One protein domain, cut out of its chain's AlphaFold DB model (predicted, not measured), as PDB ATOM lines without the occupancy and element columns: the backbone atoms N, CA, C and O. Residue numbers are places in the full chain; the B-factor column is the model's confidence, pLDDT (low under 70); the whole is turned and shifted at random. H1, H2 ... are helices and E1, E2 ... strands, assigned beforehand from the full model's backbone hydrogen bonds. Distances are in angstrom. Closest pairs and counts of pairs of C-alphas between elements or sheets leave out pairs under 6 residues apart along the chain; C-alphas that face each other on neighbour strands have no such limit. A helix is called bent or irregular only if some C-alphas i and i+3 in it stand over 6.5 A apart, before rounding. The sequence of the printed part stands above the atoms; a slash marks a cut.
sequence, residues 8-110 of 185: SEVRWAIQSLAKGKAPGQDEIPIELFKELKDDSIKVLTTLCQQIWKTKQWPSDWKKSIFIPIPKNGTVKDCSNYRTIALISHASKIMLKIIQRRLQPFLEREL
ATOM      1  N   SER A   8     102.640  86.306 137.428       98.00
ATOM      2  CA  SER A   8     102.698  86.928 138.753       98.00
ATOM      3  C   SER A   8     103.735  88.055 138.823       98.00
ATOM      4  O   SER A   8     103.514  89.050 139.517       98.00
ATOM      5  N   GLU A   9     104.837  87.950 138.076       98.38
ATOM      6  CA  GLU A   9     105.843  89.009 137.971       98.38
ATOM      7  C   GLU A   9     105.313  90.197 137.170       98.38
ATOM      8  O   GLU A   9     105.518  91.341 137.581       98.38
ATOM      9  N   VAL A  10     104.583  89.935 136.082       98.44
ATOM     10  CA  VAL A  10     103.935  90.970 135.262       98.44
ATOM     11  C   VAL A  10     102.876  91.713 136.073       98.44
ATOM     12  O   VAL A  10     102.908  92.943 136.147       98.44
ATOM     13  N   ARG A  11     101.988  90.987 136.768       98.38
ATOM     14  CA  ARG A  11     100.979  91.575 137.665       98.38
ATOM     15  C   ARG A  11     101.621  92.426 138.744       98.38
ATOM     16  O   ARG A  11     101.217  93.567 138.959       98.38
ATOM     17  N   TRP A  12     102.645  91.891 139.402       98.44
ATOM     18  CA  TRP A  12     103.374  92.641 140.413       98.44
ATOM     19  C   TRP A  12     103.994  93.915 139.831       98.44
ATOM     20  O   TRP A  12     103.878  94.974 140.444       98.44
ATOM     21  N   ALA A  13     104.609  93.842 138.649       98.56
ATOM     22  CA  ALA A  13     105.235  94.994 138.014       98.56
ATOM     23  C   ALA A  13     104.201  96.087 137.700       98.56
ATOM     24  O   ALA A  13     104.410  97.235 138.097       98.56
ATOM     25  N   ILE A  14     103.058  95.731 137.105       98.38
ATOM     26  CA  ILE A  14     101.932  96.651 136.857       98.38
ATOM     27  C   ILE A  14     101.466  97.310 138.159       98.38
ATOM     28  O   ILE A  14     101.291  98.530 138.225       98.38
ATOM     29  N   GLN A  15     101.278  96.522 139.220       97.94
ATOM     30  CA  GLN A  15     100.791  97.052 140.492       97.94
ATOM     31  C   GLN A  15     101.822  97.934 141.201       97.94
ATOM     32  O   GLN A  15     101.447  98.952 141.779       97.94
ATOM     33  N   SER A  16     103.112  97.621 141.071       97.44
ATOM     34  CA  SER A  16     104.210  98.390 141.667       97.44
ATOM     35  C   SER A  16     104.399  99.786 141.061       97.44
ATOM     36  O   SER A  16     104.967 100.668 141.707       97.44
ATOM     37  N   LEU A  17     103.950 100.004 139.820       97.44
ATOM     38  CA  LEU A  17     104.047 101.304 139.163       97.44
ATOM     39  C   LEU A  17     103.000 102.270 139.735       97.44
ATOM     40  O   LEU A  17     101.830 101.925 139.903       97.44
ATOM     41  N   ALA A  18     103.426 103.496 140.040       97.12
ATOM     42  CA  ALA A  18     102.555 104.535 140.584       97.12
ATOM     43  C   ALA A  18     101.601 105.085 139.513       97.12
ATOM     44  O   ALA A  18     102.009 105.246 138.366       97.12
ATOM     45  N   LYS A  19     100.369 105.420 139.916       97.44
ATOM     46  CA  LYS A  19      99.383 106.143 139.096       97.44
ATOM     47  C   LYS A  19      99.800 107.610 138.876       97.44
ATOM     48  O   LYS A  19     100.670 108.123 139.587       97.44
ATOM     49  N   GLY A  20      99.191 108.275 137.897       96.62
ATOM     50  CA  GLY A  20      99.389 109.692 137.582       96.62
ATOM     51  C   GLY A  20     100.767 110.010 136.999       96.62
ATOM     52  O   GLY A  20     101.280 111.114 137.175       96.62
ATOM     53  N   LYS A  21     101.424 109.030 136.368       95.50
ATOM     54  CA  LYS A  21     102.720 109.228 135.705       95.50
ATOM     55  C   LYS A  21     102.513 109.527 134.227       95.50
ATOM     56  O   LYS A  21     101.705 108.879 133.572       95.50
ATOM     57  N   ALA A  22     103.283 110.487 133.715       96.19
ATOM     58  CA  ALA A  22     103.233 110.865 132.309       96.19
ATOM     59  C   ALA A  22     103.550 109.654 131.402       96.19
ATOM     60  O   ALA A  22     104.499 108.906 131.700       96.19
ATOM     61  N   PRO A  23     102.765 109.443 130.330       96.50
ATOM     62  CA  PRO A  23     103.006 108.379 129.367       96.50
ATOM     63  C   PRO A  23     104.273 108.632 128.542       96.50
ATOM     64  O   PRO A  23     104.876 109.704 128.600       96.50
ATOM     65  N   GLY A  24     104.716 107.598 127.826       95.69
ATOM     66  CA  GLY A  24     105.782 107.739 126.840       95.69
ATOM     67  C   GLY A  24     105.246 108.313 125.529       95.69
ATOM     68  O   GLY A  24     104.151 108.862 125.474       95.69
ATOM     69  N   GLN A  25     106.010 108.128 124.453       95.31
ATOM     70  CA  GLN A  25     105.590 108.502 123.096       95.31
ATOM     71  C   GLN A  25     104.349 107.741 122.602       95.31
ATOM     72  O   GLN A  25     103.687 108.191 121.679       95.31
ATOM     73  N   ASP A  26     104.041 106.596 123.207       94.81
ATOM     74  CA  ASP A  26     102.840 105.812 122.916       94.81
ATOM     75  C   ASP A  26     101.560 106.423 123.502       94.81
ATOM     76  O   ASP A  26     100.474 105.952 123.191       94.81
ATOM     77  N   GLU A  27     101.683 107.436 124.366       95.88
ATOM     78  CA  GLU A  27     100.571 108.114 125.041       95.88
ATOM     79  C   GLU A  27      99.708 107.188 125.920       95.88
ATOM     80  O   GLU A  27      98.673 107.598 126.440       95.88
ATOM     81  N   ILE A  28     100.167 105.956 126.182       96.62
ATOM     82  CA  ILE A  28      99.416 104.975 126.969       96.62
ATOM     83  C   ILE A  28      99.684 105.186 128.470       96.62
ATOM     84  O   ILE A  28     100.818 104.990 128.940       96.62
ATOM     85  N   PRO A  29      98.661 105.548 129.266       97.44
ATOM     86  CA  PRO A  29      98.802 105.739 130.703       97.44
ATOM     87  C   PRO A  29      98.917 104.398 131.444       97.44
ATOM     88  O   PRO A  29      98.437 103.359 130.987       97.44
ATOM     89  N   ILE A  30      99.538 104.407 132.626       98.06
ATOM     90  CA  ILE A  30      99.702 103.193 133.442       98.06
ATOM     91  C   ILE A  30      98.367 102.652 133.965       98.06
ATOM     92  O   ILE A  30      98.226 101.456 134.206       98.06
ATOM     93  N   GLU A  31      97.384 103.527 134.133       98.19
ATOM     94  CA  GLU A  31      96.030 103.213 134.567       98.19
ATOM     95  C   GLU A  31      95.396 102.167 133.654       98.19
ATOM     96  O   GLU A  31      94.826 101.207 134.158       98.19
ATOM     97  N   LEU A  32      95.603 102.263 132.335       97.69
ATOM     98  CA  LEU A  32      95.077 101.280 131.390       97.69
ATOM     99  C   LEU A  32      95.636  99.875 131.658       97.69
ATOM    100  O   LEU A  32      94.899  98.895 131.615       97.69
ATOM    101  N   PHE A  33      96.924  99.773 131.998       97.75
ATOM    102  CA  PHE A  33      97.543  98.492 132.351       97.75
ATOM    103  C   PHE A  33      97.008  97.927 133.668       97.75
ATOM    104  O   PHE A  33      96.932  96.711 133.832       97.75
ATOM    105  N   LYS A  34      96.652  98.796 134.621       97.69
ATOM    106  CA  LYS A  34      96.109  98.386 135.923       97.69
ATOM    107  C   LYS A  34      94.683  97.836 135.827       97.69
ATOM    108  O   LYS A  34      94.324  97.041 136.688       97.69
ATOM    109  N   GLU A  35      93.936  98.205 134.787       97.19
ATOM    110  CA  GLU A  35      92.584  97.701 134.499       97.19
ATOM    111  C   GLU A  35      92.573  96.448 133.595       97.19
ATOM    112  O   GLU A  35      91.508  95.947 133.228       97.19
ATOM    113  N   LEU A  36      93.744  95.917 133.211       96.38
ATOM    114  CA  LEU A  36      93.817  94.726 132.362       96.38
ATOM    115  C   LEU A  36      93.247  93.490 133.065       96.38
ATOM    116  O   LEU A  36      93.585  93.178 134.208       96.38
ATOM    117  N   LYS A  37      92.433  92.740 132.318       96.81
ATOM    118  CA  LYS A  37      91.911  91.432 132.725       96.81
ATOM    119  C   LYS A  37      92.935  90.326 132.472       96.81
ATOM    120  O   LYS A  37      93.939  90.526 131.787       96.81
ATOM    121  N   ASP A  38      92.648  89.137 132.992       96.44
ATOM    122  CA  ASP A  38      93.557  87.989 132.954       96.44
ATOM    123  C   ASP A  38      94.019  87.614 131.546       96.44
ATOM    124  O   ASP A  38      95.208  87.385 131.339       96.44
ATOM    125  N   ASP A  39      93.124  87.626 130.557       96.44
ATOM    126  CA  ASP A  39      93.499  87.287 129.180       96.44
ATOM    127  C   ASP A  39      94.445  88.321 128.562       96.44
ATOM    128  O   ASP A  39      95.402  87.966 127.875       96.44
ATOM    129  N   SER A  40      94.265  89.605 128.876       96.88
ATOM    130  CA  SER A  40      95.195  90.653 128.445       96.88
ATOM    131  C   SER A  40      96.543  90.557 129.165       96.88
ATOM    132  O   SER A  40      97.587  90.808 128.561       96.88
ATOM    133  N   ILE A  41      96.544  90.155 130.439       97.88
ATOM    134  CA  ILE A  41      97.774  89.912 131.204       97.88
ATOM    135  C   ILE A  41      98.545  88.722 130.627       97.88
ATOM    136  O   ILE A  41      99.770  88.802 130.526       97.88
ATOM    137  N   LYS A  42      97.859  87.661 130.188       97.94
ATOM    138  CA  LYS A  42      98.485  86.535 129.475       97.94
ATOM    139  C   LYS A  42      99.185  87.005 128.207       97.94
ATOM    140  O   LYS A  42     100.366  86.720 128.037       97.94
ATOM    141  N   VAL A  43      98.506  87.795 127.369       97.88
ATOM    142  CA  VAL A  43      99.091  88.343 126.131       97.88
ATOM    143  C   VAL A  43     100.327  89.198 126.431       97.88
ATOM    144  O   VAL A  43     101.376  89.009 125.812       97.88
ATOM    145  N   LEU A  44     100.242  90.100 127.415       97.19
ATOM    146  CA  LEU A  44     101.385  90.918 127.827       97.19
ATOM    147  C   LEU A  44     102.537  90.060 128.367       97.19
ATOM    148  O   LEU A  44     103.703  90.340 128.094       97.19
ATOM    149  N   THR A  45     102.220  88.992 129.097       98.31
ATOM    150  CA  THR A  45     103.212  88.039 129.599       98.31
ATOM    151  C   THR A  45     103.906  87.330 128.446       98.31
ATOM    152  O   THR A  45     105.133  87.316 128.414       98.31
ATOM    153  N   THR A  46     103.167  86.829 127.453       98.00
ATOM    154  CA  THR A  46     103.746  86.221 126.246       98.00
ATOM    155  C   THR A  46     104.688  87.185 125.527       98.00
ATOM    156  O   THR A  46     105.792  86.787 125.154       98.00
ATOM    157  N   LEU A  47     104.317  88.464 125.401       96.94
ATOM    158  CA  LEU A  47     105.195  89.489 124.833       96.94
ATOM    159  C   LEU A  47     106.483  89.656 125.659       96.94
ATOM    160  O   LEU A  47     107.584  89.635 125.108       96.94
ATOM    161  N   CYS A  48     106.376  89.775 126.985       97.75
ATOM    162  CA  CYS A  48     107.540  89.856 127.870       97.75
ATOM    163  C   CYS A  48     108.450  88.622 127.744       97.75
ATOM    164  O   CYS A  48     109.669  88.770 127.674       97.75
ATOM    165  N   GLN A  49     107.880  87.418 127.667       97.81
ATOM    166  CA  GLN A  49     108.621  86.165 127.481       97.81
ATOM    167  C   GLN A  49     109.336  86.119 126.124       97.81
ATOM    168  O   GLN A  49     110.492  85.703 126.042       97.81
ATOM    169  N   GLN A  50     108.692  86.586 125.051       97.00
ATOM    170  CA  GLN A  50     109.323  86.696 123.733       97.00
ATOM    171  C   GLN A  50     110.534  87.633 123.775       97.00
ATOM    172  O   GLN A  50     111.613  87.256 123.316       97.00
ATOM    173  N   ILE A  51     110.398  88.812 124.390       96.69
ATOM    174  CA  ILE A  51     111.512  89.753 124.591       96.69
ATOM    175  C   ILE A  51     112.613  89.102 125.441       96.69
ATOM    176  O   ILE A  51     113.797  89.207 125.121       96.69
ATOM    177  N   TRP A  52     112.241  88.381 126.504       96.31
ATOM    178  CA  TRP A  52     113.177  87.700 127.400       96.31
ATOM    179  C   TRP A  52     113.996  86.607 126.706       96.31
ATOM    180  O   TRP A  52     115.188  86.473 126.986       96.31
ATOM    181  N   LYS A  53     113.374  85.841 125.803       96.00
ATOM    182  CA  LYS A  53     114.013  84.746 125.055       96.00
ATOM    183  C   LYS A  53     114.872  85.259 123.908       96.00
ATOM    184  O   LYS A  53     116.012  84.839 123.759       96.00
ATOM    185  N   THR A  54     114.328  86.176 123.113       96.00
ATOM    186  CA  THR A  54     115.013  86.718 121.928       96.00
ATOM    187  C   THR A  54     116.093  87.732 122.286       96.00
ATOM    188  O   THR A  54     116.964  88.006 121.465       96.00
ATOM    189  N   LYS A  55     116.024  88.319 123.491       95.25
ATOM    190  CA  LYS A  55     116.825  89.478 123.915       95.25
ATOM    191  C   LYS A  55     116.655  90.688 122.982       95.25
ATOM    192  O   LYS A  55     117.465  91.611 122.999       95.25
ATOM    193  N   GLN A  56     115.583  90.712 122.186       96.38
ATOM    194  CA  GLN A  56     115.276  91.799 121.270       96.38
ATOM    195  C   GLN A  56     114.226  92.715 121.883       96.38
ATOM    196  O   GLN A  56     113.087  92.326 122.128       96.38
ATOM    197  N   TRP A  57     114.622  93.961 122.123       95.88
ATOM    198  CA  TRP A  57     113.705  94.989 122.600       95.88
ATOM    199  C   TRP A  57     112.883  95.559 121.432       95.88
ATOM    200  O   TRP A  57     113.493  95.897 120.406       95.88
ATOM    201  N   PRO A  58     111.553  95.733 121.572       95.31
ATOM    202  CA  PRO A  58     110.723  96.347 120.537       95.31
ATOM    203  C   PRO A  58     111.232  97.743 120.168       95.31
ATOM    204  O   PRO A  58     111.622  98.514 121.047       95.31
ATOM    205  N   SER A  59     111.230  98.084 118.878       94.75
ATOM    206  CA  SER A  59     111.711  99.382 118.378       94.75
ATOM    207  C   SER A  59     110.966 100.558 119.010       94.75
ATOM    208  O   SER A  59     111.598 101.529 119.418       94.75
ATOM    209  N   ASP A  60     109.649 100.445 119.176       92.56
ATOM    210  CA  ASP A  60     108.836 101.488 119.805       92.56
ATOM    211  C   ASP A  60     109.173 101.688 121.284       92.56
ATOM    212  O   ASP A  60     109.173 102.812 121.776       92.56
ATOM    213  N   TRP A  61     109.571 100.626 121.987       94.44
ATOM    214  CA  TRP A  61     109.985 100.715 123.389       94.44
ATOM    215  C   TRP A  61     111.398 101.282 123.572       94.44
ATOM    216  O   TRP A  61     111.804 101.525 124.708       94.44
ATOM    217  N   LYS A  62     112.163 101.469 122.489       94.00
ATOM    218  CA  LYS A  62     113.462 102.166 122.517       94.00
ATOM    219  C   LYS A  62     113.305 103.682 122.413       94.00
ATOM    220  O   LYS A  62     114.270 104.401 122.655       94.00
ATOM    221  N   LYS A  63     112.121 104.172 122.036       94.44
ATOM    222  CA  LYS A  63     111.853 105.600 121.877       94.44
ATOM    223  C   LYS A  63     111.524 106.241 123.229       94.44
ATOM    224  O   LYS A  63     110.861 105.638 124.075       94.44
ATOM    225  N   SER A  64     111.975 107.478 123.426       96.12
ATOM    226  CA  SER A  64     111.702 108.256 124.637       96.12
ATOM    227  C   SER A  64     111.490 109.733 124.334       96.12
ATOM    228  O   SER A  64     112.218 110.301 123.522       96.12
ATOM    229  N   ILE A  65     110.563 110.372 125.050       96.12
ATOM    230  CA  ILE A  65     110.401 111.831 125.018       96.12
ATOM    231  C   ILE A  65     111.353 112.443 126.047       96.12
ATOM    232  O   ILE A  65     111.303 112.084 127.225       96.12
ATOM    233  N   PHE A  66     112.206 113.372 125.620       95.56
ATOM    234  CA  PHE A  66     113.098 114.107 126.514       95.56
ATOM    235  C   PHE A  66     112.458 115.425 126.943       95.56
ATOM    236  O   PHE A  66     112.125 116.256 126.102       95.56
ATOM    237  N   ILE A  67     112.311 115.625 128.252       94.62
ATOM    238  CA  ILE A  67     111.757 116.854 128.827       94.62
ATOM    239  C   ILE A  67     112.820 117.502 129.721       94.62
ATOM    240  O   ILE A  67     113.242 116.883 130.706       94.62
ATOM    241  N   PRO A  68     113.276 118.728 129.418       94.62
ATOM    242  CA  PRO A  68     114.146 119.476 130.311       94.62
ATOM    243  C   PRO A  68     113.334 120.025 131.491       94.62
ATOM    244  O   PRO A  68     112.335 120.717 131.314       94.62
ATOM    245  N   ILE A  69     113.771 119.726 132.712       94.38
ATOM    246  CA  ILE A  69     113.198 120.262 133.950       94.38
ATOM    247  C   ILE A  69     114.217 121.216 134.578       94.38
ATOM    248  O   ILE A  69     115.352 120.788 134.821       94.38
ATOM    249  N   PRO A  70     113.845 122.472 134.876       93.81
ATOM    250  CA  PRO A  70     114.746 123.404 135.537       93.81
ATOM    251  C   PRO A  70     115.130 122.897 136.936       93.81
ATOM    252  O   PRO A  70     114.309 122.356 137.682       93.81
ATOM    253  N   LYS A  71     116.409 123.040 137.274       92.69
ATOM    254  CA  LYS A  71     116.966 122.920 138.626       92.69
ATOM    255  C   LYS A  71     116.993 124.315 139.271       92.69
ATOM    256  O   LYS A  71     116.437 125.276 138.744       92.69
ATOM    257  N   ASN A  72     117.680 124.424 140.403       88.75
ATOM    258  CA  ASN A  72     118.018 125.708 141.006       88.75
ATOM    259  C   ASN A  72     119.010 126.474 140.117       88.75
ATOM    260  O   ASN A  72     119.832 125.858 139.439       88.75
ATOM    261  N   GLY A  73     118.965 127.805 140.173       89.38
ATOM    262  CA  GLY A  73     119.824 128.683 139.380       89.38
ATOM    263  C   GLY A  73     119.047 129.458 138.319       89.38
ATOM    264  O   GLY A  73     117.825 129.583 138.379       89.38
ATOM    265  N   THR A  74     119.769 130.017 137.353       90.31
ATOM    266  CA  THR A  74     119.176 130.888 136.330       90.31
ATOM    267  C   THR A  74     118.634 130.059 135.170       90.31
ATOM    268  O   THR A  74     119.377 129.291 134.561       90.31
ATOM    269  N   VAL A  75     117.369 130.281 134.795       89.81
ATOM    270  CA  VAL A  75     116.675 129.560 133.704       89.81
ATOM    271  C   VAL A  75     117.254 129.801 132.305       89.81
ATOM    272  O   VAL A  75     116.950 129.050 131.384       89.81
ATOM    273  N   LYS A  76     118.073 130.846 132.142       91.81
ATOM    274  CA  LYS A  76     118.765 131.177 130.885       91.81
ATOM    275  C   LYS A  76     119.979 130.286 130.614       91.81
ATOM    276  O   LYS A  76     120.449 130.242 129.486       91.81
ATOM    277  N   ASP A  77     120.496 129.614 131.638       91.81
ATOM    278  CA  ASP A  77     121.649 128.731 131.511       91.81
ATOM    279  C   ASP A  77     121.178 127.278 131.361       91.81
ATOM    280  O   ASP A  77     120.554 126.707 132.259       91.81
ATOM    281  N   CYS A  78     121.499 126.676 130.214       88.56
ATOM    282  CA  CYS A  78     121.148 125.298 129.880       88.56
ATOM    283  C   CYS A  78     121.710 124.270 130.879       88.56
ATOM    284  O   CYS A  78     121.111 123.209 131.057       88.56
ATOM    285  N   SER A  79     122.822 124.568 131.563       91.12
ATOM    286  CA  SER A  79     123.421 123.668 132.560       91.12
ATOM    287  C   SER A  79     122.543 123.488 133.811       91.12
ATOM    288  O   SER A  79     122.587 122.446 134.482       91.12
ATOM    289  N   ASN A  80     121.650 124.455 134.066       94.81
ATOM    290  CA  ASN A  80     120.693 124.432 135.168       94.81
ATOM    291  C   ASN A  80     119.448 123.591 134.870       94.81
ATOM    292  O   ASN A  80     118.491 123.639 135.634       94.81
ATOM    293  N   TYR A  81     119.434 122.776 133.815       95.00
ATOM    294  CA  TYR A  81     118.354 121.823 133.560       95.00
ATOM    295  C   TYR A  81     118.794 120.392 133.880       95.00
ATOM    296  O   TYR A  81     119.971 120.022 133.839       95.00
ATOM    297  N   ARG A  82     117.830 119.552 134.252       93.88
ATOM    298  CA  ARG A  82     117.956 118.091 134.200       93.88
ATOM    299  C   ARG A  82     117.009 117.569 133.139       93.88
ATOM    300  O   ARG A  82     115.823 117.881 133.168       93.88
ATOM    301  N   THR A  83     117.507 116.737 132.245       95.06
ATOM    302  CA  THR A  83     116.651 116.063 131.275       95.06
ATOM    303  C   THR A  83     116.037 114.828 131.919       95.06
ATOM    304  O   THR A  83     116.749 114.013 132.508       95.06
ATOM    305  N   ILE A  84     114.720 114.678 131.812       95.38
ATOM    306  CA  ILE A  84     114.034 113.417 132.097       95.38
ATOM    307  C   ILE A  84     113.653 112.737 130.784       95.38
ATOM    308  O   ILE A  84     113.288 113.405 129.820       95.38
ATOM    309  N   ALA A  85     113.736 111.410 130.754       95.81
ATOM    310  CA  ALA A  85     113.282 110.600 129.632       95.81
ATOM    311  C   ALA A  85     111.967 109.906 130.004       95.81
ATOM    312  O   ALA A  85     111.908 109.142 130.972       95.81
ATOM    313  N   LEU A  86     110.909 110.162 129.237       96.56
ATOM    314  CA  LEU A  86     109.648 109.439 129.337       96.56
ATOM    315  C   LEU A  86     109.664 108.265 128.361       96.56
ATOM    316  O   LEU A  86     109.638 108.449 127.147       96.56
ATOM    317  N   ILE A  87     109.701 107.056 128.916       97.00
ATOM    318  CA  ILE A  87     109.557 105.798 128.176       97.00
ATOM    319  C   ILE A  87     108.152 105.214 128.375       97.00
ATOM    320  O   ILE A  87     107.498 105.486 129.394       97.00
ATOM    321  N   SER A  88     107.739 104.367 127.427       97.50
ATOM    322  CA  SER A  88     106.488 103.598 127.478       97.50
ATOM    323  C   SER A  88     106.302 102.882 128.820       97.50
ATOM    324  O   SER A  88     107.247 102.333 129.399       97.50
ATOM    325  N   HIS A  89     105.065 102.842 129.315       97.69
ATOM    326  CA  HIS A  89     104.729 102.077 130.515       97.69
ATOM    327  C   HIS A  89     104.920 100.571 130.326       97.69
ATOM    328  O   HIS A  89     105.390  99.910 131.253       97.69
ATOM    329  N   ALA A  90     104.676 100.045 129.125       97.06
ATOM    330  CA  ALA A  90     104.930  98.641 128.816       97.06
ATOM    331  C   ALA A  90     106.428  98.301 128.932       97.06
ATOM    332  O   ALA A  90     106.812  97.320 129.573       97.06
ATOM    333  N   SER A  91     107.289  99.199 128.444       97.38
ATOM    334  CA  SER A  91     108.741  99.109 128.633       97.38
ATOM    335  C   SER A  91     109.141  99.142 130.116       97.38
ATOM    336  O   SER A  91     109.928  98.307 130.569       97.38
ATOM    337  N   LYS A  92     108.549 100.046 130.915       97.56
ATOM    338  CA  LYS A  92     108.779 100.121 132.374       97.56
ATOM    339  C   LYS A  92     108.369  98.839 133.103       97.56
ATOM    340  O   LYS A  92     109.057  98.459 134.048       97.56
ATOM    341  N   ILE A  93     107.279  98.186 132.689       98.25
ATOM    342  CA  ILE A  93     106.827  96.908 133.265       98.25
ATOM    343  C   ILE A  93     107.924  95.853 133.100       98.25
ATOM    344  O   ILE A  93     108.372  95.281 134.094       98.25
ATOM    345  N   MET A  94     108.434  95.670 131.880       97.81
ATOM    346  CA  MET A  94     109.523  94.727 131.610       97.81
ATOM    347  C   MET A  94     110.791  95.072 132.406       97.81
ATOM    348  O   MET A  94     111.384  94.204 133.047       97.81
ATOM    349  N   LEU A  95     111.174  96.353 132.454       97.56
ATOM    350  CA  LEU A  95     112.318  96.808 133.251       97.56
ATOM    351  C   LEU A  95     112.141  96.540 134.753       97.56
ATOM    352  O   LEU A  95     113.118  96.215 135.424       97.56
ATOM    353  N   LYS A  96     110.919  96.631 135.301       97.75
ATOM    354  CA  LYS A  96     110.664  96.281 136.707       97.75
ATOM    355  C   LYS A  96     110.810  94.800 136.994       97.75
ATOM    356  O   LYS A  96     111.326  94.461 138.057       97.75
ATOM    357  N   ILE A  97     110.413  93.938 136.065       98.25
ATOM    358  CA  ILE A  97     110.626  92.493 136.190       98.25
ATOM    359  C   ILE A  97     112.130  92.199 136.214       98.25
ATOM    360  O   ILE A  97     112.617  91.558 137.145       98.25
ATOM    361  N   ILE A  98     112.881  92.758 135.259       97.00
ATOM    362  CA  ILE A  98     114.343  92.608 135.185       97.00
ATOM    363  C   ILE A  98     115.004  93.121 136.467       97.00
ATOM    364  O   ILE A  98     115.797  92.409 137.080       97.00
ATOM    365  N   GLN A  99     114.641  94.327 136.917       96.62
ATOM    366  CA  GLN A  99     115.175  94.902 138.147       96.62
ATOM    367  C   GLN A  99     114.909  93.988 139.348       96.62
ATOM    368  O   GLN A  99     115.813  93.753 140.146       96.62
ATOM    369  N   ARG A 100     113.686  93.460 139.489       96.19
ATOM    370  CA  ARG A 100     113.330  92.585 140.613       96.19
ATOM    371  C   ARG A 100     114.144  91.295 140.610       96.19
ATOM    372  O   ARG A 100     114.588  90.880 141.676       96.19
ATOM    373  N   ARG A 101     114.353  90.688 139.439       96.31
ATOM    374  CA  ARG A 101     115.189  89.488 139.289       96.31
ATOM    375  C   ARG A 101     116.658  89.766 139.599       96.31
ATOM    376  O   ARG A 101     117.322  88.915 140.175       96.31
ATOM    377  N   LEU A 102     117.147  90.958 139.255       94.88
ATOM    378  CA  LEU A 102     118.538  91.353 139.469       94.88
ATOM    379  C   LEU A 102     118.828  91.791 140.918       94.88
ATOM    380  O   LEU A 102     119.955  91.649 141.389       94.88
ATOM    381  N   GLN A 103     117.822  92.291 141.642       94.19
ATOM    382  CA  GLN A 103     117.991  92.865 142.979       94.19
ATOM    383  C   GLN A 103     118.743  91.952 143.970       94.19
ATOM    384  O   GLN A 103     119.659  92.459 144.611       94.19
ATOM    385  N   PRO A 104     118.443  90.642 144.109       93.44
ATOM    386  CA  PRO A 104     119.143  89.785 145.072       93.44
ATOM    387  C   PRO A 104     120.647  89.674 144.802       93.44
ATOM    388  O   PRO A 104     121.438  89.621 145.738       93.44
ATOM    389  N   PHE A 105     121.042  89.681 143.527       93.62
ATOM    390  CA  PHE A 105     122.448  89.666 143.132       93.62
ATOM    391  C   PHE A 105     123.119  90.991 143.490       93.62
ATOM    392  O   PHE A 105     124.174  90.996 144.113       93.62
ATOM    393  N   LEU A 106     122.471  92.117 143.183       92.94
ATOM    394  CA  LEU A 106     123.003  93.440 143.525       92.94
ATOM    395  C   LEU A 106     123.157  93.626 145.034       92.94
ATOM    396  O   LEU A 106     124.160  94.172 145.472       92.94
ATOM    397  N   GLU A 107     122.208  93.161 145.845       92.56
ATOM    398  CA  GLU A 107     122.316  93.300 147.301       92.56
ATOM    399  C   GLU A 107     123.484  92.502 147.897       92.56
ATOM    400  O   GLU A 107     124.012  92.911 148.931       92.56
ATOM    401  N   ARG A 108     123.903  91.409 147.243       92.81
ATOM    402  CA  ARG A 108     125.067  90.608 147.648       92.81
ATOM    403  C   ARG A 108     126.392  91.248 147.235       92.81
ATOM    404  O   ARG A 108     127.343  91.203 148.004       92.81
ATOM    405  N   GLU A 109     126.456  91.809 146.030       93.12
ATOM    406  CA  GLU A 109     127.706  92.341 145.466       93.12
ATOM    407  C   GLU A 109     127.972  93.807 145.855       93.12
ATOM    408  O   GLU A 109     129.115  94.262 145.832       93.12
ATOM    409  N   LEU A 110     126.935  94.582 146.198       92.94
ATOM    410  CA  LEU A 110     127.100  95.996 146.533       92.94
ATOM    411  C   LEU A 110     127.685  96.187 147.941       92.94
ATOM    412  O   LEU A 110     127.125  95.674 148.916       92.94
TER     413      LEU A 110
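Overview. This is residues 8 to 110 of the 185 residues of the protein "Hypothetical protein" of Rotaria magnacalcarata (UniProt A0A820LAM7). H1, H2, H3 and the first part of H4 gather into a small head; the hairpin E1-E2 makes a long arm, and residues 102 to 110 stick out elsewhere. Printed are 103 residues with four named helices and two named strands, in order H1, H2, H3, E1, E2, H4, a mixed class with one antiparallel sheet, E1 - E2. The whole is loose, radius of gyration of the C-alphas 16.4 A, spanning 50 by 37 by 25 A.

Along the chain. Find C-alpha 8 at (102.698, 86.928, 138.753), where H1, residues 8 to 16, begins. Next come H2, residues 30 to 34, and H3, residues 38 to 54, 24.2 A long. E1, residues 64 to 70, and E2, residues 81 to 87, follow. H4, residues 89 to 109, runs 29.1 A to (127.706, 92.341, 145.466), irregular, with C-alphas 101 and 104 7.0 A apart.

Arrangement. Look first at the hub, H1. It touches H2, closest C-alphas Ile 14 and Lys 34, 6.1 A. H3 touches it with residues 41 to 45 alone, closest C-alphas Val 10 and Thr 45, 6.4 A, about perpendicular at 75 degrees. H4 touches it with residues 93 to 97 alone, closest C-alphas Ala 13 and Ile 93, 5.4 A, about perpendicular at 78 degrees. In the hairpin, N 67 and O 84 are within hydrogen-bond range, 2.9 A. Each O i to N i+4 pair is within range in H1, H2 and H3, and 15 of 17 in H4.

Size, cuts and confidence. The C-alphas farthest apart, of Asp 39 and Thr 74, are 51.1 A apart. The printed part has no cut, the link H1 to H2 is long, and no printed residue is under 70 in pLDDT.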